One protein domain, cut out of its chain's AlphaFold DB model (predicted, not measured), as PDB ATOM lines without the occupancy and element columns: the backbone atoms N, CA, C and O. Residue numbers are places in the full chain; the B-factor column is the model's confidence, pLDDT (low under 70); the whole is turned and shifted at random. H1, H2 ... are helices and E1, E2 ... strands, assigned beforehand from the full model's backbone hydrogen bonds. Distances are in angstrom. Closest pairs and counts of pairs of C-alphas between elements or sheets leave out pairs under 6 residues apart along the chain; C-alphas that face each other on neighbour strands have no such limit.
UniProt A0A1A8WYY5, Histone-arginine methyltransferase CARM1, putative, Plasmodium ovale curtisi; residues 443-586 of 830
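What this domain is: This is residues 443 to 586 of the 830 residues of the protein "Histone-arginine methyltransferase CARM1, putative" of Plasmodium ovale curtisi (UniProt A0A1A8WYY5). A strongly twisted sheet of four parallel strands, E3 E2 E1 E7, with H5 and H6 over one face, makes the larger lobe; a small antiparallel sheet, E5 E4 E6, with H7 at its far end, makes the second. H1, H2, H3 and H4 follow one another in an arc round the larger lobe, H3 packing on H5. The printed part has 144 residues, with seven named helices and seven named strands in the order H1 H2 H3 H4 E1 H5 E2 H6 E3 E4 E5 H7 E6 E7; the class is mixed. The whole is compact, with a radius of gyration of the C-alphas of 15.9 A and spans of 48 by 42 by 25 A.

Where its parts are: The larger sheet holds E1, residues 487 to 491, E2, residues 508 to 513, E3, residues 534 to 538, and E7, residues 580 to 585. The smaller holds E4, residues 544 to 549, E5, residues 554 to 558, and E6, residues 575 to 577. The helices are H1, residues 443 to 452, H2, 456 to 464, H3, 466 to 478, H4, 480 to 483, H5, 497 to 503, H6, 516 to 528, and H7, 563 to 570. From first to last C-alpha H6 measures 18.6 A, H3 16.8 A and E2 16.8 A. C-alpha 443 is at (29.546, -5.153, -36.204), C-alpha 585 at (14.481, -1.341, -53.760).

How they stand to each other: E2 is parallel to E1, with N 490 and O 510 2.8 A apart, and to E3, with N 535 and O 509 2.8 A apart. E1 is parallel to E7, with N 489 and O 582 2.9 A apart. E1, H5, E2 and E2, H6, E3 are strand-helix-strand units, parallel neighbour strands joined through a helix, with right-handed crossovers. H5 and H6 are on the same face, at heights over the sheet of 8.0 A and 9.2 A. H3 touches H5 with residues 472 to 477 alone, at a shallow tilt of 6 degrees; their closest C-alphas, Tyr 473 and Phe 501, are 6.0 A apart. H4 only grazes this sheet, with residues 482 to 483. E4 and E5 form a hairpin, with N 545 and O 557 2.8 A apart; E4 is antiparallel to E6, with N 548 and O 576 2.9 A apart. H7 only grazes the smaller sheet, with residues 563 to 567. Each O i to N i+4 pair is within hydrogen-bond range in H1, H2, H3, H5 and H7, and 7 of 9 in H6; H4 is too short for one.

The domain as a whole: The C-alphas farthest apart, Cys 467 and Lys 568, are 48.6 A apart. The printed part has no cut, and its links are tight. Mean pLDDT of the printed part is 95.0; residue 443 is under 70.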
ATOM      1  N   SER A 443      30.765  -4.519 -36.695       66.94
ATOM      2  CA  SER A 443      29.546  -5.153 -36.204       66.94
ATOM      3  C   SER A 443      28.663  -4.185 -35.417       66.94
ATOM      4  O   SER A 443      27.441  -4.285 -35.505       66.94
ATOM      5  N   GLU A 444      29.255  -3.224 -34.701       73.88
ATOM      6  CA  GLU A 444      28.520  -2.271 -33.871       73.88
ATOM      7  C   GLU A 444      27.880  -1.141 -34.689       73.88
ATOM      8  O   GLU A 444      26.708  -0.831 -34.467       73.88
ATOM      9  N   VAL A 445      28.596  -0.576 -35.670       77.19
ATOM     10  CA  VAL A 445      28.045   0.439 -36.592       77.19
ATOM     11  C   VAL A 445      26.854  -0.136 -37.360       77.19
ATOM     12  O   VAL A 445      25.775   0.459 -37.384       77.19
ATOM     13  N   ASP A 446      27.006  -1.340 -37.916       82.31
ATOM     14  CA  ASP A 446      25.900  -2.029 -38.576       82.31
ATOM     15  C   ASP A 446      24.772  -2.403 -37.604       82.31
ATOM     16  O   ASP A 446      23.603  -2.339 -37.977       82.31
ATOM     17  N   LYS A 447      25.075  -2.787 -36.359       84.56
ATOM     18  CA  LYS A 447      24.037  -3.088 -35.366       84.56
ATOM     19  C   LYS A 447      23.202  -1.848 -35.049       84.56
ATOM     20  O   LYS A 447      21.983  -1.924 -35.156       84.56
ATOM     21  N   LYS A 448      23.840  -0.715 -34.730       85.81
ATOM     22  CA  LYS A 448      23.174   0.580 -34.488       85.81
ATOM     23  C   LYS A 448      22.268   0.969 -35.661       85.81
ATOM     24  O   LYS A 448      21.133   1.382 -35.443       85.81
ATOM     25  N   TYR A 449      22.742   0.740 -36.885       86.62
ATOM     26  CA  TYR A 449      21.971   0.937 -38.107       86.62
ATOM     27  C   TYR A 449      20.702   0.067 -38.177       86.62
ATOM     28  O   TYR A 449      19.593   0.592 -38.213       86.62
ATOM     29  N   PHE A 450      20.816  -1.266 -38.141       88.81
ATOM     30  CA  PHE A 450      19.624  -2.125 -38.243       88.81
ATOM     31  C   PHE A 450      18.719  -2.055 -37.001       88.81
ATOM     32  O   PHE A 450      17.530  -2.370 -37.090       88.81
ATOM     33  N   ASP A 451      19.240  -1.604 -35.856       89.19
ATOM     34  CA  ASP A 451      18.431  -1.310 -34.676       89.19
ATOM     35  C   ASP A 451      17.605  -0.018 -34.812       89.19
ATOM     36  O   ASP A 451      16.516   0.016 -34.246       89.19
ATOM     37  N   SER A 452      17.986   0.987 -35.614       88.69
ATOM     38  CA  SER A 452      17.082   2.119 -35.906       88.69
ATOM     39  C   SER A 452      15.885   1.666 -36.763       88.69
ATOM     40  O   SER A 452      14.725   1.941 -36.438       88.69
ATOM     41  N   TYR A 453      16.143   0.836 -37.780       92.62
ATOM     42  CA  TYR A 453      15.129   0.248 -38.663       92.62
ATOM     43  C   TYR A 453      14.247  -0.823 -37.996       92.62
ATOM     44  O   TYR A 453      13.215  -1.211 -38.549       92.62
ATOM     45  N   ASN A 454      14.574  -1.254 -36.773       91.56
ATOM     46  CA  ASN A 454      13.720  -2.120 -35.956       91.56
ATOM     47  C   ASN A 454      12.461  -1.404 -35.408       91.56
ATOM     48  O   ASN A 454      11.519  -2.079 -34.974       91.56
ATOM     49  N   TYR A 455      12.411  -0.065 -35.405       87.81
ATOM     50  CA  TYR A 455      11.303   0.712 -34.833       87.81
ATOM     51  C   TYR A 455      10.251   1.105 -35.878       87.81
ATOM     52  O   TYR A 455      10.549   1.591 -36.960       87.81
ATOM     53  N   THR A 456       8.965   0.963 -35.543       89.56
ATOM     54  CA  THR A 456       7.861   1.285 -36.475       89.56
ATOM     55  C   THR A 456       7.681   2.793 -36.721       89.56
ATOM     56  O   THR A 456       6.933   3.170 -37.616       89.56
ATOM     57  N   SER A 457       8.389   3.659 -35.990       91.25
ATOM     58  CA  SER A 457       8.437   5.107 -36.229       91.25
ATOM     59  C   SER A 457       9.002   5.452 -37.611       91.25
ATOM     60  O   SER A 457       8.302   6.106 -38.380       91.25
ATOM     61  N   ILE A 458      10.202   4.970 -37.962       89.56
ATOM     62  CA  ILE A 458      10.826   5.280 -39.262       89.56
ATOM     63  C   ILE A 458      10.018   4.691 -40.425       89.56
ATOM     64  O   ILE A 458       9.711   5.394 -41.383       89.56
ATOM     65  N   HIS A 459       9.525   3.453 -40.289       94.25
ATOM     66  CA  HIS A 459       8.625   2.847 -41.281       94.25
ATOM     67  C   HIS A 459       7.316   3.629 -41.441       94.25
ATOM     68  O   HIS A 459       6.839   3.782 -42.559       94.25
ATOM     69  N   ARG A 460       6.750   4.189 -40.361       95.25
ATOM     70  CA  ARG A 460       5.577   5.073 -40.450       95.25
ATOM     71  C   ARG A 460       5.900   6.369 -41.197       95.25
ATOM     72  O   ARG A 460       5.064   6.806 -41.979       95.25
ATOM     73  N   THR A 461       7.069   6.974 -40.981       94.69
ATOM     74  CA  THR A 461       7.514   8.152 -41.744       94.69
ATOM     75  C   THR A 461       7.625   7.820 -43.233       94.69
ATOM     76  O   THR A 461       6.969   8.458 -44.048       94.69
ATOM     77  N   MET A 462       8.354   6.754 -43.579       96.25
ATOM     78  CA  MET A 462       8.574   6.322 -44.964       96.25
ATOM     79  C   MET A 462       7.286   5.913 -45.706       96.25
ATOM     80  O   MET A 462       7.196   6.107 -46.913       96.25
ATOM     81  N   ILE A 463       6.290   5.342 -45.015       96.81
ATOM     82  CA  ILE A 463       4.993   4.957 -45.613       96.81
ATOM     83  C   ILE A 463       4.052   6.163 -45.775       96.81
ATOM     84  O   ILE A 463       3.241   6.185 -46.698       96.81
ATOM     85  N   LEU A 464       4.128   7.160 -44.885       97.00
ATOM     86  CA  LEU A 464       3.288   8.363 -44.958       97.00
ATOM     87  C   LEU A 464       3.877   9.473 -45.840       97.00
ATOM     88  O   LEU A 464       3.151  10.402 -46.191       97.00
ATOM     89  N   ASP A 465       5.143   9.354 -46.241       97.75
ATOM     90  CA  ASP A 465       5.682  10.041 -47.413       97.75
ATOM     91  C   ASP A 465       4.909   9.568 -48.659       97.75
ATOM     92  O   ASP A 465       5.118   8.466 -49.187       97.75
ATOM     93  N   LYS A 466       3.952  10.402 -49.083       96.94
ATOM     94  CA  LYS A 466       3.080  10.140 -50.232       96.94
ATOM     95  C   LYS A 466       3.867  10.146 -51.531       96.94
ATOM     96  O   LYS A 466       3.630   9.282 -52.365       96.94
ATOM     97  N   CYS A 467       4.784  11.095 -51.704       96.88
ATOM     98  CA  CYS A 467       5.595  11.252 -52.908       96.88
ATOM     99  C   CYS A 467       6.384   9.968 -53.185       96.88
ATOM    100  O   CYS A 467       6.254   9.370 -54.257       96.88
ATOM    101  N   ARG A 468       7.099   9.479 -52.165       98.25
ATOM    102  CA  ARG A 468       7.776   8.178 -52.150       98.25
ATOM    103  C   ARG A 468       6.804   7.039 -52.431       98.25
ATOM    104  O   ARG A 468       6.938   6.340 -53.434       98.25
ATOM    105  N   THR A 469       5.828   6.834 -51.549       97.94
ATOM    106  CA  THR A 469       5.033   5.597 -51.530       97.94
ATOM    107  C   THR A 469       4.119   5.484 -52.750       97.94
ATOM    108  O   THR A 469       4.030   4.410 -53.350       97.94
ATOM    109  N   ASN A 470       3.526   6.597 -53.196       97.56
ATOM    110  CA  ASN A 470       2.720   6.627 -54.412       97.56
ATOM    111  C   ASN A 470       3.576   6.447 -55.669       97.56
ATOM    112  O   ASN A 470       3.083   5.834 -56.607       97.56
ATOM    113  N   CYS A 471       4.831   6.912 -55.725       98.00
ATOM    114  CA  CYS A 471       5.667   6.694 -56.913       98.00
ATOM    115  C   CYS A 471       5.945   5.200 -57.152       98.00
ATOM    116  O   CYS A 471       5.787   4.729 -58.279       98.00
ATOM    117  N   TYR A 472       6.286   4.441 -56.102       98.31
ATOM    118  CA  TYR A 472       6.454   2.985 -56.203       98.31
ATOM    119  C   TYR A 472       5.130   2.281 -56.539       98.31
ATOM    120  O   TYR A 472       5.095   1.462 -57.459       98.31
ATOM    121  N   TYR A 473       4.034   2.626 -55.850       97.75
ATOM    122  CA  TYR A 473       2.707   2.062 -56.124       97.75
ATOM    123  C   TYR A 473       2.267   2.304 -57.574       97.75
ATOM    124  O   TYR A 473       1.934   1.366 -58.297       97.75
ATOM    125  N   GLU A 474       2.318   3.556 -58.029       96.38
ATOM    126  CA  GLU A 474       1.888   3.955 -59.367       96.38
ATOM    127  C   GLU A 474       2.789   3.394 -60.462       96.38
ATOM    128  O   GLU A 474       2.284   3.076 -61.537       96.38
ATOM    129  N   PHE A 475       4.094   3.233 -60.220       97.50
ATOM    130  CA  PHE A 475       4.979   2.588 -61.187       97.50
ATOM    131  C   PHE A 475       4.560   1.138 -61.450       97.50
ATOM    132  O   PHE A 475       4.391   0.741 -62.607       97.50
ATOM    133  N   VAL A 476       4.332   0.366 -60.384       96.88
ATOM    134  CA  VAL A 476       3.900  -1.034 -60.484       96.88
ATOM    135  C   VAL A 476       2.489  -1.123 -61.077       96.88
ATOM    136  O   VAL A 476       2.259  -1.852 -62.044       96.88
ATOM    137  N   ASN A 477       1.557  -0.302 -60.581       94.81
ATOM    138  CA  ASN A 477       0.165  -0.255 -61.029       94.81
ATOM    139  C   ASN A 477       0.012   0.188 -62.502       94.81
ATOM    140  O   ASN A 477      -0.891  -0.283 -63.191       94.81
ATOM    141  N   LYS A 478       0.901   1.041 -63.032       94.81
ATOM    142  CA  LYS A 478       0.897   1.443 -64.455       94.81
ATOM    143  C   LYS A 478       1.569   0.433 -65.383       94.81
ATOM    144  O   LYS A 478       1.261   0.430 -66.572       94.81
ATOM    145  N   ASN A 479       2.454  -0.420 -64.868       95.75
ATOM    146  CA  ASN A 479       3.284  -1.322 -65.672       95.75
ATOM    147  C   ASN A 479       3.059  -2.811 -65.346       95.75
ATOM    148  O   ASN A 479       3.975  -3.604 -65.510       95.75
ATOM    149  N   LYS A 480       1.852  -3.215 -64.925       95.19
ATOM    150  CA  LYS A 480       1.486  -4.593 -64.503       95.19
ATOM    151  C   LYS A 480       2.056  -5.706 -65.401       95.19
ATOM    152  O   LYS A 480       2.587  -6.695 -64.907       95.19
ATOM    153  N   GLU A 481       2.014  -5.507 -66.718       93.69
ATOM    154  CA  GLU A 481       2.541  -6.433 -67.736       93.69
ATOM    155  C   GLU A 481       4.062  -6.684 -67.633       93.69
ATOM    156  O   GLU A 481       4.537  -7.750 -68.008       93.69
ATOM    157  N   LEU A 482       4.832  -5.722 -67.108       94.75
ATOM    158  CA  LEU A 482       6.271  -5.847 -66.846       94.75
ATOM    159  C   LEU A 482       6.559  -6.815 -65.690       94.75
ATOM    160  O   LEU A 482       7.557  -7.534 -65.725       94.75
ATOM    161  N   PHE A 483       5.675  -6.824 -64.689       96.75
ATOM    162  CA  PHE A 483       5.771  -7.628 -63.471       96.75
ATOM    163  C   PHE A 483       5.142  -9.023 -63.626       96.75
ATOM    164  O   PHE A 483       5.488  -9.925 -62.859       96.75
ATOM    165  N   ARG A 484       4.282  -9.235 -64.637       96.38
ATOM    166  CA  ARG A 484       3.654 -10.540 -64.896       96.38
ATOM    167  C   ARG A 484       4.693 -11.644 -65.105       96.38
ATOM    168  O   ARG A 484       5.682 -11.482 -65.822       96.38
ATOM    169  N   ASP A 485       4.448 -12.771 -64.440       96.12
ATOM    170  CA  ASP A 485       5.272 -13.985 -64.436       96.12
ATOM    171  C   ASP A 485       6.721 -13.807 -63.925       96.12
ATOM    172  O   ASP A 485       7.536 -14.729 -64.028       96.12
ATOM    173  N   LYS A 486       7.059 -12.651 -63.331       97.94
ATOM    174  CA  LYS A 486       8.422 -12.332 -62.876       97.94
ATOM    175  C   LYS A 486       8.740 -12.840 -61.474       97.94
ATOM    176  O   LYS A 486       7.869 -12.900 -60.605       97.94
ATOM    177  N   ILE A 487      10.021 -13.139 -61.256       98.31
ATOM    178  CA  ILE A 487      10.620 -13.330 -59.933       98.31
ATOM    179  C   ILE A 487      11.325 -12.026 -59.536       98.31
ATOM    180  O   ILE A 487      12.227 -11.566 -60.242       98.31
ATOM    181  N   ILE A 488      10.905 -11.442 -58.414       98.75
ATOM    182  CA  ILE A 488      11.298 -10.100 -57.962       98.75
ATOM    183  C   ILE A 488      12.098 -10.182 -56.660       98.75
ATOM    184  O   ILE A 488      11.753 -10.966 -55.778       98.75
ATOM    185  N   LEU A 489      13.137  -9.358 -56.530       98.88
ATOM    186  CA  LEU A 489      13.884  -9.143 -55.290       98.88
ATOM    187  C   LEU A 489      13.579  -7.741 -54.742       98.88
ATOM    188  O   LEU A 489      13.811  -6.765 -55.450       98.88
ATOM    189  N   ASP A 490      13.086  -7.662 -53.506       98.75
ATOM    190  CA  ASP A 490      12.829  -6.436 -52.737       98.75
ATOM    191  C   ASP A 490      13.896  -6.311 -51.630       98.75
ATOM    192  O   ASP A 490      13.906  -7.081 -50.661       98.75
ATOM    193  N   ILE A 491      14.858  -5.402 -51.820       98.31
ATOM    194  CA  ILE A 491      16.041  -5.246 -50.951       98.31
ATOM    195  C   ILE A 491      15.805  -4.107 -49.960       98.31
ATOM    196  O   ILE A 491      15.517  -2.988 -50.375       98.31
ATOM    197  N   GLY A 492      15.983  -4.376 -48.664       97.31
ATOM    198  CA  GLY A 492      15.592  -3.446 -47.600       97.31
ATOM    199  C   GLY A 492      14.075  -3.381 -47.453       97.31
ATOM    200  O   GLY A 492      13.513  -2.309 -47.253       97.31
ATOM    201  N   CYS A 493      13.391  -4.523 -47.607       97.81
ATOM    202  CA  CYS A 493      11.938  -4.545 -47.776       97.81
ATOM    203  C   CYS A 493      11.169  -3.957 -46.577       97.81
ATOM    204  O   CYS A 493      10.000  -3.594 -46.719       97.81
ATOM    205  N   GLY A 494      11.783  -3.869 -45.389       97.56
ATOM    206  CA  GLY A 494      11.224  -3.223 -44.207       97.56
ATOM    207  C   GLY A 494       9.909  -3.849 -43.763       97.56
ATOM    208  O   GLY A 494       9.867  -4.962 -43.245       97.56
ATOM    209  N   SER A 495       8.822  -3.111 -43.975       96.75
ATOM    210  CA  SER A 495       7.434  -3.536 -43.743       96.75
ATOM    211  C   SER A 495       6.840  -4.430 -44.848       96.75
ATOM    212  O   SER A 495       5.697  -4.866 -44.721       96.75
ATOM    213  N   SER A 496       7.603  -4.697 -45.912       98.00
ATOM    214  CA  SER A 496       7.209  -5.336 -47.179       98.00
ATOM    215  C   SER A 496       6.166  -4.566 -48.002       98.00
ATOM    216  O   SER A 496       5.465  -5.160 -48.816       98.00
ATOM    217  N   ILE A 497       6.081  -3.239 -47.852       98.19
ATOM    218  CA  ILE A 497       5.128  -2.408 -48.611       98.19
ATOM    219  C   ILE A 497       5.350  -2.466 -50.137       98.19
ATOM    220  O   ILE A 497       4.385  -2.606 -50.883       98.19
ATOM    221  N   ILE A 498       6.606  -2.457 -50.607       98.44
ATOM    222  CA  ILE A 498       6.934  -2.580 -52.041       98.44
ATOM    223  C   ILE A 498       6.661  -4.010 -52.528       98.44
ATOM    224  O   ILE A 498       6.016  -4.190 -53.563       98.44
ATOM    225  N   SER A 499       7.062  -5.024 -51.752       98.69
ATOM    226  CA  SER A 499       6.716  -6.426 -52.020       98.69
ATOM    227  C   SER A 499       5.212  -6.643 -52.214       98.69
ATOM    228  O   SER A 499       4.821  -7.354 -53.137       98.69
ATOM    229  N   LEU A 500       4.368  -6.021 -51.379       98.50
ATOM    230  CA  LEU A 500       2.906  -6.109 -51.473       98.50
ATOM    231  C   LEU A 500       2.379  -5.493 -52.773       98.50
ATOM    232  O   LEU A 500       1.599  -6.142 -53.460       98.50
ATOM    233  N   PHE A 501       2.853  -4.304 -53.166       98.25
ATOM    234  CA  PHE A 501       2.463  -3.689 -54.446       98.25
ATOM    235  C   PHE A 501       2.815  -4.570 -55.655       98.25
ATOM    236  O   PHE A 501       2.093  -4.579 -56.651       98.25
ATOM    237  N   CYS A 502       3.923  -5.311 -55.574       98.38
ATOM    238  CA  CYS A 502       4.369  -6.216 -56.629       98.38
ATOM    239  C   CYS A 502       3.591  -7.543 -56.664       98.38
ATOM    240  O   CYS A 502       3.444  -8.135 -57.735       98.38
ATOM    241  N   ALA A 503       3.113  -8.027 -55.517       97.31
ATOM    242  CA  ALA A 503       2.587  -9.381 -55.354       97.31
ATOM    243  C   ALA A 503       1.318  -9.682 -56.165       97.31
ATOM    244  O   ALA A 503       1.165 -10.813 -56.622       97.31
ATOM    245  N   ASP A 504       0.468  -8.681 -56.413       91.69
ATOM    246  CA  ASP A 504      -0.742  -8.807 -57.248       91.69
ATOM    247  C   ASP A 504      -0.439  -9.184 -58.714       91.69
ATOM    248  O   ASP A 504      -1.324  -9.634 -59.445       91.69
ATOM    249  N   TYR A 505       0.804  -8.971 -59.165       95.94
ATOM    250  CA  TYR A 505       1.219  -9.137 -60.564       95.94
ATOM    251  C   TYR A 505       2.395 -10.110 -60.726       95.94
ATOM    252  O   TYR A 505       2.530 -10.736 -61.776       95.94
ATOM    253  N   ALA A 506       3.240 -10.252 -59.705       97.69
ATOM    254  CA  ALA A 506       4.435 -11.087 -59.726       97.69
ATOM    255  C   ALA A 506       4.138 -12.588 -59.609       97.69
ATOM    256  O   ALA A 506       3.211 -13.012 -58.918       97.69
ATOM    257  N   LYS A 507       5.017 -13.422 -60.178       97.75
ATOM    258  CA  LYS A 507       5.007 -14.864 -59.893       97.75
ATOM    259  C   LYS A 507       5.489 -15.140 -58.471       97.75
ATOM    260  O   LYS A 507       4.885 -15.932 -57.756       97.75
ATOM    261  N   ILE A 508       6.600 -14.506 -58.096       98.06
ATOM    262  CA  ILE A 508       7.278 -14.638 -56.803       98.06
ATOM    263  C   ILE A 508       7.889 -13.283 -56.446       98.06
ATOM    264  O   ILE A 508       8.522 -12.648 -57.293       98.06
ATOM    265  N   VAL A 509       7.789 -12.892 -55.179       98.75
ATOM    266  CA  VAL A 509       8.553 -11.782 -54.601       98.75
ATOM    267  C   VAL A 509       9.407 -12.307 -53.449       98.75
ATOM    268  O   VAL A 509       8.933 -13.077 -52.618       98.75
ATOM    269  N   VAL A 510      10.666 -11.890 -53.375       98.81
ATOM    270  CA  VAL A 510      11.579 -12.203 -52.273       98.81
ATOM    271  C   VAL A 510      11.951 -10.905 -51.567       98.81
ATOM    272  O   VAL A 510      12.681 -10.093 -52.124       98.81
ATOM    273  N   GLY A 511      11.448 -10.710 -50.349       98.56
ATOM    274  CA  GLY A 511      11.775  -9.567 -49.496       98.56
ATOM    275  C   GLY A 511      12.932  -9.883 -48.553       98.56
ATOM    276  O   GLY A 511      12.945 -10.937 -47.908       98.56
ATOM    277  N   ILE A 512      13.911  -8.985 -48.456       98.31
ATOM    278  CA  ILE A 512      15.079  -9.156 -47.584       98.31
ATOM    279  C   ILE A 512      15.330  -7.897 -46.771       98.31
ATOM    280  O   ILE A 512      15.493  -6.811 -47.320       98.31
ATOM    281  N   ASP A 513      15.445  -8.072 -45.458       97.69
ATOM    282  CA  ASP A 513      15.825  -7.021 -44.516       97.69
ATOM    283  C   ASP A 513      16.627  -7.639 -43.352       97.69
ATOM    284  O   ASP A 513      16.518  -8.833 -43.075       97.69
ATOM    285  N   SER A 514      17.473  -6.868 -42.667       95.44
ATOM    286  CA  SER A 514      18.237  -7.341 -41.499       95.44
ATOM    287  C   SER A 514      17.631  -6.933 -40.149       95.44
ATOM    288  O   SER A 514      17.982  -7.536 -39.132       95.44
ATOM    289  N   ALA A 515      16.702  -5.973 -40.120       94.44
ATOM    290  CA  ALA A 515      16.007  -5.513 -38.922       94.44
ATOM    291  C   ALA A 515      14.919  -6.521 -38.484       94.44
ATOM    292  O   ALA A 515      13.786  -6.558 -38.965       94.44
ATOM    293  N   GLU A 516      15.274  -7.386 -37.534       93.06
ATOM    294  CA  GLU A 516      14.449  -8.498 -37.043       93.06
ATOM    295  C   GLU A 516      13.019  -8.125 -36.623       93.06
ATOM    296  O   GLU A 516      12.065  -8.845 -36.933       93.06
ATOM    297  N   LYS A 517      12.848  -7.009 -35.910       95.25
ATOM    298  CA  LYS A 517      11.547  -6.590 -35.375       95.25
ATOM    299  C   LYS A 517      10.606  -6.122 -36.485       95.25
ATOM    300  O   LYS A 517       9.401  -6.331 -36.340       95.25
ATOM    301  N   ILE A 518      11.117  -5.548 -37.584       96.50
ATOM    302  CA  ILE A 518      10.276  -5.207 -38.740       96.50
ATOM    303  C   ILE A 518      10.046  -6.418 -39.651       96.50
ATOM    304  O   ILE A 518       8.895  -6.650 -39.998       96.50
ATOM    305  N   VAL A 519      11.040  -7.286 -39.893       97.44
ATOM    306  CA  VAL A 519      10.850  -8.568 -40.618       97.44
ATOM    307  C   VAL A 519       9.717  -9.401 -40.003       97.44
ATOM    308  O   VAL A 519       8.846  -9.915 -40.708       97.44
ATOM    309  N   ASN A 520       9.676  -9.493 -38.671       97.31
ATOM    310  CA  ASN A 520       8.630 -10.217 -37.945       97.31
ATOM    311  C   ASN A 520       7.251  -9.526 -37.974       97.31
ATOM    312  O   ASN A 520       6.242 -10.175 -37.691       97.31
ATOM    313  N   LYS A 521       7.180  -8.234 -38.324       97.88
ATOM    314  CA  LYS A 521       5.921  -7.531 -38.625       97.88
ATOM    315  C   LYS A 521       5.533  -7.699 -40.093       97.88
ATOM    316  O   LYS A 521       4.385  -8.031 -40.350       97.88
ATOM    317  N   ALA A 522       6.473  -7.559 -41.024       98.25
ATOM    318  CA  ALA A 522       6.268  -7.719 -42.460       98.25
ATOM    319  C   ALA A 522       5.643  -9.080 -42.806       98.25
ATOM    320  O   ALA A 522       4.622  -9.130 -43.485       98.25
ATOM    321  N   LYS A 523       6.148 -10.173 -42.214       98.31
ATOM    322  CA  LYS A 523       5.544 -11.516 -42.333       98.31
ATOM    323  C   LYS A 523       4.067 -11.550 -41.927       98.31
ATOM    324  O   LYS A 523       3.247 -12.082 -42.664       98.31
ATOM    325  N   LYS A 524       3.720 -10.908 -40.808       98.25
ATOM    326  CA  LYS A 524       2.336 -10.802 -40.311       98.25
ATOM    327  C   LYS A 524       1.468  -9.850 -41.139       98.25
ATOM    328  O   LYS A 524       0.249  -9.956 -41.094       98.25
ATOM    329  N   ILE A 525       2.064  -8.900 -41.863       98.19
ATOM    330  CA  ILE A 525       1.344  -8.025 -42.798       98.19
ATOM    331  C   ILE A 525       1.021  -8.811 -44.076       98.19
ATOM    332  O   ILE A 525      -0.130  -8.805 -44.498       98.19
ATOM    333  N   VAL A 526       1.986  -9.543 -44.642       98.38
ATOM    334  CA  VAL A 526       1.780 -10.441 -45.796       98.38
ATOM    335  C   VAL A 526       0.694 -11.483 -45.505       98.38
ATOM    336  O   VAL A 526      -0.285 -11.567 -46.245       98.38
ATOM    337  N   GLU A 527       0.804 -12.178 -44.369       97.88
ATOM    338  CA  GLU A 527      -0.194 -13.129 -43.856       97.88
ATOM    339  C   GLU A 527      -1.598 -12.503 -43.761       97.88
ATOM    340  O   GLU A 527      -2.566 -13.052 -44.286       97.88
ATOM    341  N   LYS A 528      -1.718 -11.309 -43.160       98.06
ATOM    342  CA  LYS A 528      -3.003 -10.601 -43.007       98.06
ATOM    343  C   LYS A 528      -3.633 -10.116 -44.312       98.06
ATOM    344  O   LYS A 528      -4.837  -9.880 -44.319       98.06
ATOM    345  N   ASN A 529      -2.856  -9.954 -45.381       97.88
ATOM    346  CA  ASN A 529      -3.376  -9.616 -46.707       97.88
ATOM    347  C   ASN A 529      -3.663 -10.871 -47.561       97.88
ATOM    348  O   ASN A 529      -4.072 -10.740 -48.709       97.88
ATOM    349  N   GLY A 530      -3.463 -12.084 -47.025       97.25
ATOM    350  CA  GLY A 530      -3.709 -13.343 -47.742       97.25
ATOM    351  C   GLY A 530      -2.720 -13.625 -48.881       97.25
ATOM    352  O   GLY A 530      -3.009 -14.438 -49.760       97.25
ATOM    353  N   ILE A 531      -1.569 -12.946 -48.889       97.19
ATOM    354  CA  ILE A 531      -0.603 -12.988 -49.988       97.19
ATOM    355  C   ILE A 531       0.356 -14.171 -49.817       97.19
ATOM    356  O   ILE A 531       1.119 -14.236 -48.855       97.19
ATOM    357  N   ASN A 532       0.346 -15.095 -50.782       96.25
ATOM    358  CA  ASN A 532       1.046 -16.385 -50.688       96.25
ATOM    359  C   ASN A 532       2.342 -16.481 -51.523       96.25
ATOM    360  O   ASN A 532       3.032 -17.494 -51.452       96.25
ATOM    361  N   ASN A 533       2.677 -15.460 -52.321       97.50
ATOM    362  CA  ASN A 533       3.838 -15.438 -53.228       97.50
ATOM    363  C   ASN A 533       5.000 -14.533 -52.759       97.50
ATOM    364  O   ASN A 533       5.984 -14.397 -53.491       97.50
ATOM    365  N   ILE A 534       4.924 -13.940 -51.557       98.44
ATOM    366  CA  ILE A 534       6.027 -13.174 -50.945       98.44
ATOM    367  C   ILE A 534       6.798 -14.055 -49.946       98.44
ATOM    368  O   ILE A 534       6.242 -14.526 -48.954       98.44
ATOM    369  N   TYR A 535       8.107 -14.193 -50.150       98.19
ATOM    370  CA  TYR A 535       9.036 -14.893 -49.258       98.19
ATOM    371  C   TYR A 535       9.927 -13.876 -48.536       98.19
ATOM    372  O   TYR A 535      10.713 -13.192 -49.182       98.19
ATOM    373  N   ILE A 536       9.827 -13.770 -47.205       98.38
ATOM    374  CA  ILE A 536      10.588 -12.774 -46.424       98.38
ATOM    375  C   ILE A 536      11.713 -13.435 -45.617       98.38
ATOM    376  O   ILE A 536      11.462 -14.283 -44.747       98.38
ATOM    377  N   PHE A 537      12.948 -12.981 -45.826       98.00
ATOM    378  CA  PHE A 537      14.142 -13.480 -45.141       98.00
ATOM    379  C   PHE A 537      14.836 -12.405 -44.290       98.00
ATOM    380  O   PHE A 537      14.833 -11.223 -44.623       98.00
ATOM    381  N   LYS A 538      15.449 -12.839 -43.175       97.00
ATOM    382  CA  LYS A 538      16.244 -11.988 -42.277       97.00
ATOM    383  C   LYS A 538      17.728 -12.073 -42.646       97.00
ATOM    384  O   LYS A 538      18.296 -13.163 -42.600       97.00
ATOM    385  N   GLY A 539      18.377 -10.937 -42.883       94.69
ATOM    386  CA  GLY A 539      19.837 -10.796 -42.914       94.69
ATOM    387  C   GLY A 539      20.414 -10.264 -44.230       94.69
ATOM    388  O   GLY A 539      19.724 -10.144 -45.235       94.69
ATOM    389  N   LYS A 540      21.717  -9.971 -44.214       93.44
ATOM    390  CA  LYS A 540      22.478  -9.295 -45.283       93.44
ATOM    391  C   LYS A 540      22.764 -10.154 -46.516       93.44
ATOM    392  O   LYS A 540      23.259 -11.275 -46.360       93.44
ATOM    393  N   LEU A 541      22.594  -9.585 -47.713       93.81
ATOM    394  CA  LEU A 541      23.001 -10.200 -48.987       93.81
ATOM    395  C   LEU A 541      24.525 -10.380 -49.080       93.81
ATOM    396  O   LEU A 541      25.016 -11.299 -49.727       93.81
ATOM    397  N   GLU A 542      25.294  -9.547 -48.387       91.75
ATOM    398  CA  GLU A 542      26.750  -9.639 -48.268       91.75
ATOM    399  C   GLU A 542      27.176 -10.940 -47.573       91.75
ATOM    400  O   GLU A 542      28.187 -11.533 -47.951       91.75
ATOM    401  N   ASN A 543      26.369 -11.431 -46.627       94.25
ATOM    402  CA  ASN A 543      26.678 -12.586 -45.779       94.25
ATOM    403  C   ASN A 543      25.956 -13.880 -46.186       94.25
ATOM    404  O   ASN A 543      26.353 -14.954 -45.731       94.25
ATOM    405  N   ASN A 544      24.904 -13.802 -47.003       95.88
ATOM    406  CA  ASN A 544      24.019 -14.929 -47.311       95.88
ATOM    407  C   ASN A 544      23.733 -15.028 -48.819       95.88
ATOM    408  O   ASN A 544      23.773 -14.028 -49.535       95.88
ATOM    409  N   ASN A 545      23.448 -16.239 -49.289       97.12
ATOM    410  CA  ASN A 545      23.086 -16.543 -50.667       97.12
ATOM    411  C   ASN A 545      21.609 -16.931 -50.783       97.12
ATOM    412  O   ASN A 545      21.105 -17.713 -49.973       97.12
ATOM    413  N   LEU A 546      20.944 -16.423 -51.824       97.62
ATOM    414  CA  LEU A 546      19.623 -16.887 -52.254       97.62
ATOM    415  C   LEU A 546      19.760 -18.073 -53.202       97.62
ATOM    416  O   LEU A 546      20.440 -17.988 -54.228       97.62
ATOM    417  N   TYR A 547      19.054 -19.149 -52.881       97.00
ATOM    418  CA  TYR A 547      19.006 -20.366 -53.673       97.00
ATOM    419  C   TYR A 547      17.570 -20.802 -53.969       97.00
ATOM    420  O   TYR A 547      16.643 -20.454 -53.239       97.00
ATOM    421  N   ILE A 548      17.413 -21.624 -55.003       96.06
ATOM    422  CA  ILE A 548      16.185 -22.348 -55.341       96.06
ATOM    423  C   ILE A 548      16.506 -23.825 -55.625       96.06
ATOM    424  O   ILE A 548      17.569 -24.129 -56.181       96.06
ATOM    425  N   ASP A 549      15.624 -24.737 -55.209       94.69
ATOM    426  CA  ASP A 549      15.754 -26.182 -55.449       94.69
ATOM    427  C   ASP A 549      14.981 -26.679 -56.689       94.69
ATOM    428  O   ASP A 549      14.415 -25.901 -57.460       94.69
ATOM    429  N   ASP A 550      14.968 -28.001 -56.882       91.00
ATOM    430  CA  ASP A 550      14.245 -28.705 -57.946       91.00
ATOM    431  C   ASP A 550      12.709 -28.640 -57.826       91.00
ATOM    432  O   ASP A 550      12.004 -28.919 -58.796       91.00
ATOM    433  N   LYS A 551      12.182 -28.241 -56.662       90.44
ATOM    434  CA  LYS A 551      10.745 -28.123 -56.357       90.44
ATOM    435  C   LYS A 551      10.265 -26.667 -56.356       90.44
ATOM    436  O   LYS A 551       9.072 -26.420 -56.195       90.44
ATOM    437  N   GLY A 552      11.174 -25.708 -56.541       89.94
ATOM    438  CA  GLY A 552      10.889 -24.274 -56.503       89.94
ATOM    439  C   GLY A 552      10.896 -23.656 -55.100       89.94
ATOM    440  O   GLY A 552      10.468 -22.514 -54.943       89.94
ATOM    441  N   ILE A 553      11.376 -24.376 -54.082       92.94
ATOM    442  CA  ILE A 553      11.507 -23.869 -52.711       92.94
ATOM    443  C   ILE A 553      12.716 -22.929 -52.644       92.94
ATOM    444  O   ILE A 553      13.800 -23.252 -53.133       92.94
ATOM    445  N   ILE A 554      12.526 -21.757 -52.033       96.50
ATOM    446  CA  ILE A 554      13.550 -20.712 -51.920       96.50
ATOM    447  C   ILE A 554      14.237 -20.797 -50.558       96.50
ATOM    448  O   ILE A 554      13.582 -20.805 -49.514       96.50
ATOM    449  N   TYR A 555      15.567 -20.802 -50.574       95.88
ATOM    450  CA  TYR A 555      16.420 -20.898 -49.392       95.88
ATOM    451  C   TYR A 555      17.323 -19.667 -49.282       95.88
ATOM    452  O   TYR A 555      17.898 -19.222 -50.274       95.88
ATOM    453  N   TYR A 556      17.502 -19.155 -48.064       96.62
ATOM    454  CA  TYR A 556      18.460 -18.091 -47.761       96.62
ATOM    455  C   TYR A 556      19.485 -18.611 -46.757       96.62
ATOM    456  O   TYR A 556      19.168 -18.805 -45.583       96.62
ATOM    457  N   LEU A 557      20.689 -18.915 -47.242       95.94
ATOM    458  CA  LEU A 557      21.709 -19.663 -46.502       95.94
ATOM    459  C   LEU A 557      22.965 -18.820 -46.311       95.94
ATOM    460  O   LEU A 557      23.321 -18.026 -47.180       95.94
ATOM    461  N   ASN A 558      23.678 -19.001 -45.201       95.56
ATOM    462  CA  ASN A 558      24.913 -18.261 -44.977       95.56
ATOM    463  C   ASN A 558      26.000 -18.668 -45.983       95.56
ATOM    464  O   ASN A 558      26.155 -19.846 -46.284       95.56
ATOM    465  N   LYS A 559      26.814 -17.716 -46.457       93.94
ATOM    466  CA  LYS A 559      27.923 -17.996 -47.396       93.94
ATOM    467  C   LYS A 559      29.032 -18.878 -46.802       93.94
ATOM    468  O   LYS A 559      29.902 -19.326 -47.541       93.94
ATOM    469  N   LYS A 560      29.016 -19.115 -45.483       93.12
ATOM    470  CA  LYS A 560      29.898 -20.056 -44.774       93.12
ATOM    471  C   LYS A 560      29.287 -21.454 -44.586       93.12
ATOM    472  O   LYS A 560      29.956 -22.315 -44.023       93.12
ATOM    473  N   GLU A 561      28.033 -21.674 -44.987       91.56
ATOM    474  CA  GLU A 561      27.363 -22.970 -44.844       91.56
ATOM    475  C   GLU A 561      27.898 -23.978 -45.870       91.56
ATOM    476  O   GLU A 561      28.098 -23.651 -47.042       91.56
ATOM    477  N   ASP A 562      28.104 -25.226 -45.446       91.88
ATOM    478  CA  ASP A 562      28.461 -26.316 -46.355       91.88
ATOM    479  C   ASP A 562      27.208 -26.743 -47.131       91.88
ATOM    480  O   ASP A 562      26.353 -27.473 -46.628       91.88
ATOM    481  N   ILE A 563      27.103 -26.273 -48.374       92.62
ATOM    482  CA  ILE A 563      25.958 -26.524 -49.255       92.62
ATOM    483  C   ILE A 563      25.752 -28.022 -49.538       92.62
ATOM    484  O   ILE A 563      24.609 -28.467 -49.642       92.62
ATOM    485  N   GLU A 564      26.813 -28.830 -49.614       91.62
ATOM    486  CA  GLU A 564      26.691 -30.271 -49.877       91.62
ATOM    487  C   GLU A 564      26.234 -31.043 -48.638       91.62
ATOM    488  O   GLU A 564      25.446 -31.989 -48.739       91.62
ATOM    489  N   LYS A 565      26.663 -30.617 -47.449       93.00
ATOM    490  CA  LYS A 565      26.107 -31.090 -46.176       93.00
ATOM    491  C   LYS A 565      24.652 -30.643 -46.005       93.00
ATOM    492  O   LYS A 565      23.817 -31.461 -45.620       93.00
ATOM    493  N   TYR A 566      24.328 -29.391 -46.332       92.38
ATOM    494  CA  TYR A 566      22.971 -28.851 -46.235       92.38
ATOM    495  C   TYR A 566      21.994 -29.607 -47.146       92.38
ATOM    496  O   TYR A 566      20.935 -30.032 -46.678       92.38
ATOM    497  N   LYS A 567      22.371 -29.864 -48.408       93.06
ATOM    498  CA  LYS A 567      21.596 -30.700 -49.343       93.06
ATOM    499  C   LYS A 567      21.277 -32.077 -48.758       93.06
ATOM    500  O   LYS A 567      20.117 -32.481 -48.749       93.06
ATOM    501  N   LYS A 568      22.295 -32.767 -48.227       92.00
ATOM    502  CA  LYS A 568      22.167 -34.117 -47.647       92.00
ATOM    503  C   LYS A 568      21.262 -34.151 -46.416       92.00
ATOM    504  O   LYS A 568      20.456 -35.063 -46.298       92.00
ATOM    505  N   ILE A 569      21.363 -33.162 -45.525       92.62
ATOM    506  CA  ILE A 569      20.517 -33.080 -44.320       92.62
ATOM    507  C   ILE A 569      19.045 -32.825 -44.686       92.62
ATOM    508  O   ILE A 569      18.156 -33.393 -44.061       92.62
ATOM    509  N   ASN A 570      18.784 -32.003 -45.707       90.44
ATOM    510  CA  ASN A 570      17.430 -31.582 -46.080       90.44
ATOM    511  C   ASN A 570      16.809 -32.404 -47.231       90.44
ATOM    512  O   ASN A 570      15.705 -32.095 -47.669       90.44
ATOM    513  N   ASN A 571      17.489 -33.451 -47.720       90.62
ATOM    514  CA  ASN A 571      17.078 -34.267 -48.877       90.62
ATOM    515  C   ASN A 571      16.788 -33.435 -50.150       90.62
ATOM    516  O   ASN A 571      15.805 -33.658 -50.866       90.62
ATOM    517  N   ILE A 572      17.656 -32.459 -50.427       92.69
ATOM    518  CA  ILE A 572      17.604 -31.599 -51.618       92.69
ATOM    519  C   ILE A 572      18.527 -32.186 -52.694       92.69
ATOM    520  O   ILE A 572      19.705 -32.423 -52.429       92.69
ATOM    521  N   SER A 573      18.009 -32.410 -53.907       88.94
ATOM    522  CA  SER A 573      18.763 -33.024 -55.012       88.94
ATOM    523  C   SER A 573      19.746 -32.034 -55.659       88.94
ATOM    524  O   SER A 573      20.929 -32.325 -55.831       88.94
ATOM    525  N   GLN A 574      19.262 -30.828 -55.954       90.94
ATOM    526  CA  GLN A 574      19.987 -29.737 -56.588       90.94
ATOM    527  C   GLN A 574      19.610 -28.420 -55.908       90.94
ATOM    528  O   GLN A 574      18.475 -28.228 -55.487       90.94
ATOM    529  N   LEU A 575      20.577 -27.509 -55.799       94.06
ATOM    530  CA  LEU A 575      20.386 -26.194 -55.197       94.06
ATOM    531  C   LEU A 575      21.170 -25.170 -56.026       94.06
ATOM    532  O   LEU A 575      22.399 -25.241 -56.084       94.06
ATOM    533  N   ASN A 576      20.459 -24.266 -56.697       95.25
ATOM    534  CA  ASN A 576      21.003 -23.302 -57.660       95.25
ATOM    535  C   ASN A 576      20.858 -21.874 -57.126       95.25
ATOM    536  O   ASN A 576      19.893 -21.599 -56.419       95.25
ATOM    537  N   ILE A 577      21.766 -20.951 -57.469       96.62
ATOM    538  CA  ILE A 577      21.597 -19.527 -57.122       96.62
ATOM    539  C   ILE A 577      20.338 -18.985 -57.810       96.62
ATOM    540  O   ILE A 577      20.178 -19.128 -59.024       96.62
ATOM    541  N   LEU A 578      19.453 -18.352 -57.040       97.88
ATOM    542  CA  LEU A 578      18.229 -17.760 -57.572       97.88
ATOM    543  C   LEU A 578      18.551 -16.436 -58.279       97.88
ATOM    544  O   LEU A 578      19.022 -15.490 -57.653       97.88
ATOM    545  N   LYS A 579      18.289 -16.374 -59.587       98.19
ATOM    546  CA  LYS A 579      18.428 -15.172 -60.422       98.19
ATOM    547  C   LYS A 579      17.070 -14.499 -60.648       98.19
ATOM    548  O   LYS A 579      16.076 -15.178 -60.909       98.19
ATOM    549  N   PHE A 580      17.045 -13.169 -60.622       98.50
ATOM    550  CA  PHE A 580      15.832 -12.349 -60.585       98.50
ATOM    551  C   PHE A 580      15.580 -11.588 -61.887       98.50
ATOM    552  O   PHE A 580      16.507 -11.098 -62.533       98.50
ATOM    553  N   ASP A 581      14.309 -11.496 -62.278       98.38
ATOM    554  CA  ASP A 581      13.864 -10.723 -63.442       98.38
ATOM    555  C   ASP A 581      13.805  -9.224 -63.146       98.38
ATOM    556  O   ASP A 581      14.006  -8.409 -64.044       98.38
ATOM    557  N   ILE A 582      13.503  -8.872 -61.894       98.56
ATOM    558  CA  ILE A 582      13.432  -7.494 -61.415       98.56
ATOM    559  C   ILE A 582      14.104  -7.423 -60.043       98.56
ATOM    560  O   ILE A 582      13.782  -8.207 -59.150       98.56
ATOM    561  N   ILE A 583      15.005  -6.463 -59.862       98.69
ATOM    562  CA  ILE A 583      15.420  -5.985 -58.541       98.69
ATOM    563  C   ILE A 583      14.730  -4.643 -58.324       98.69
ATOM    564  O   ILE A 583      14.912  -3.721 -59.115       98.69
ATOM    565  N   ILE A 584      13.936  -4.527 -57.268       98.56
ATOM    566  CA  ILE A 584      13.335  -3.267 -56.838       98.56
ATOM    567  C   ILE A 584      13.790  -2.984 -55.411       98.56
ATOM    568  O   ILE A 584      13.952  -3.894 -54.601       98.56
ATOM    569  N   SER A 585      14.077  -1.729 -55.105       98.50
ATOM    570  CA  SER A 585      14.481  -1.341 -53.760       98.50
ATOM    571  C   SER A 585      14.275   0.148 -53.587       98.50
ATOM    572  O   SER A 585      14.481   0.917 -54.521       98.50
ATOM    573  N   GLU A 586      13.915   0.532 -52.374       98.19
ATOM    574  CA  GLU A 586      14.081   1.893 -51.904       98.19
ATOM    575  C   GLU A 586      15.306   1.871 -50.979       98.19
ATOM    576  O   GLU A 586      15.308   1.180 -49.961       98.19
TER     577      GLU A 586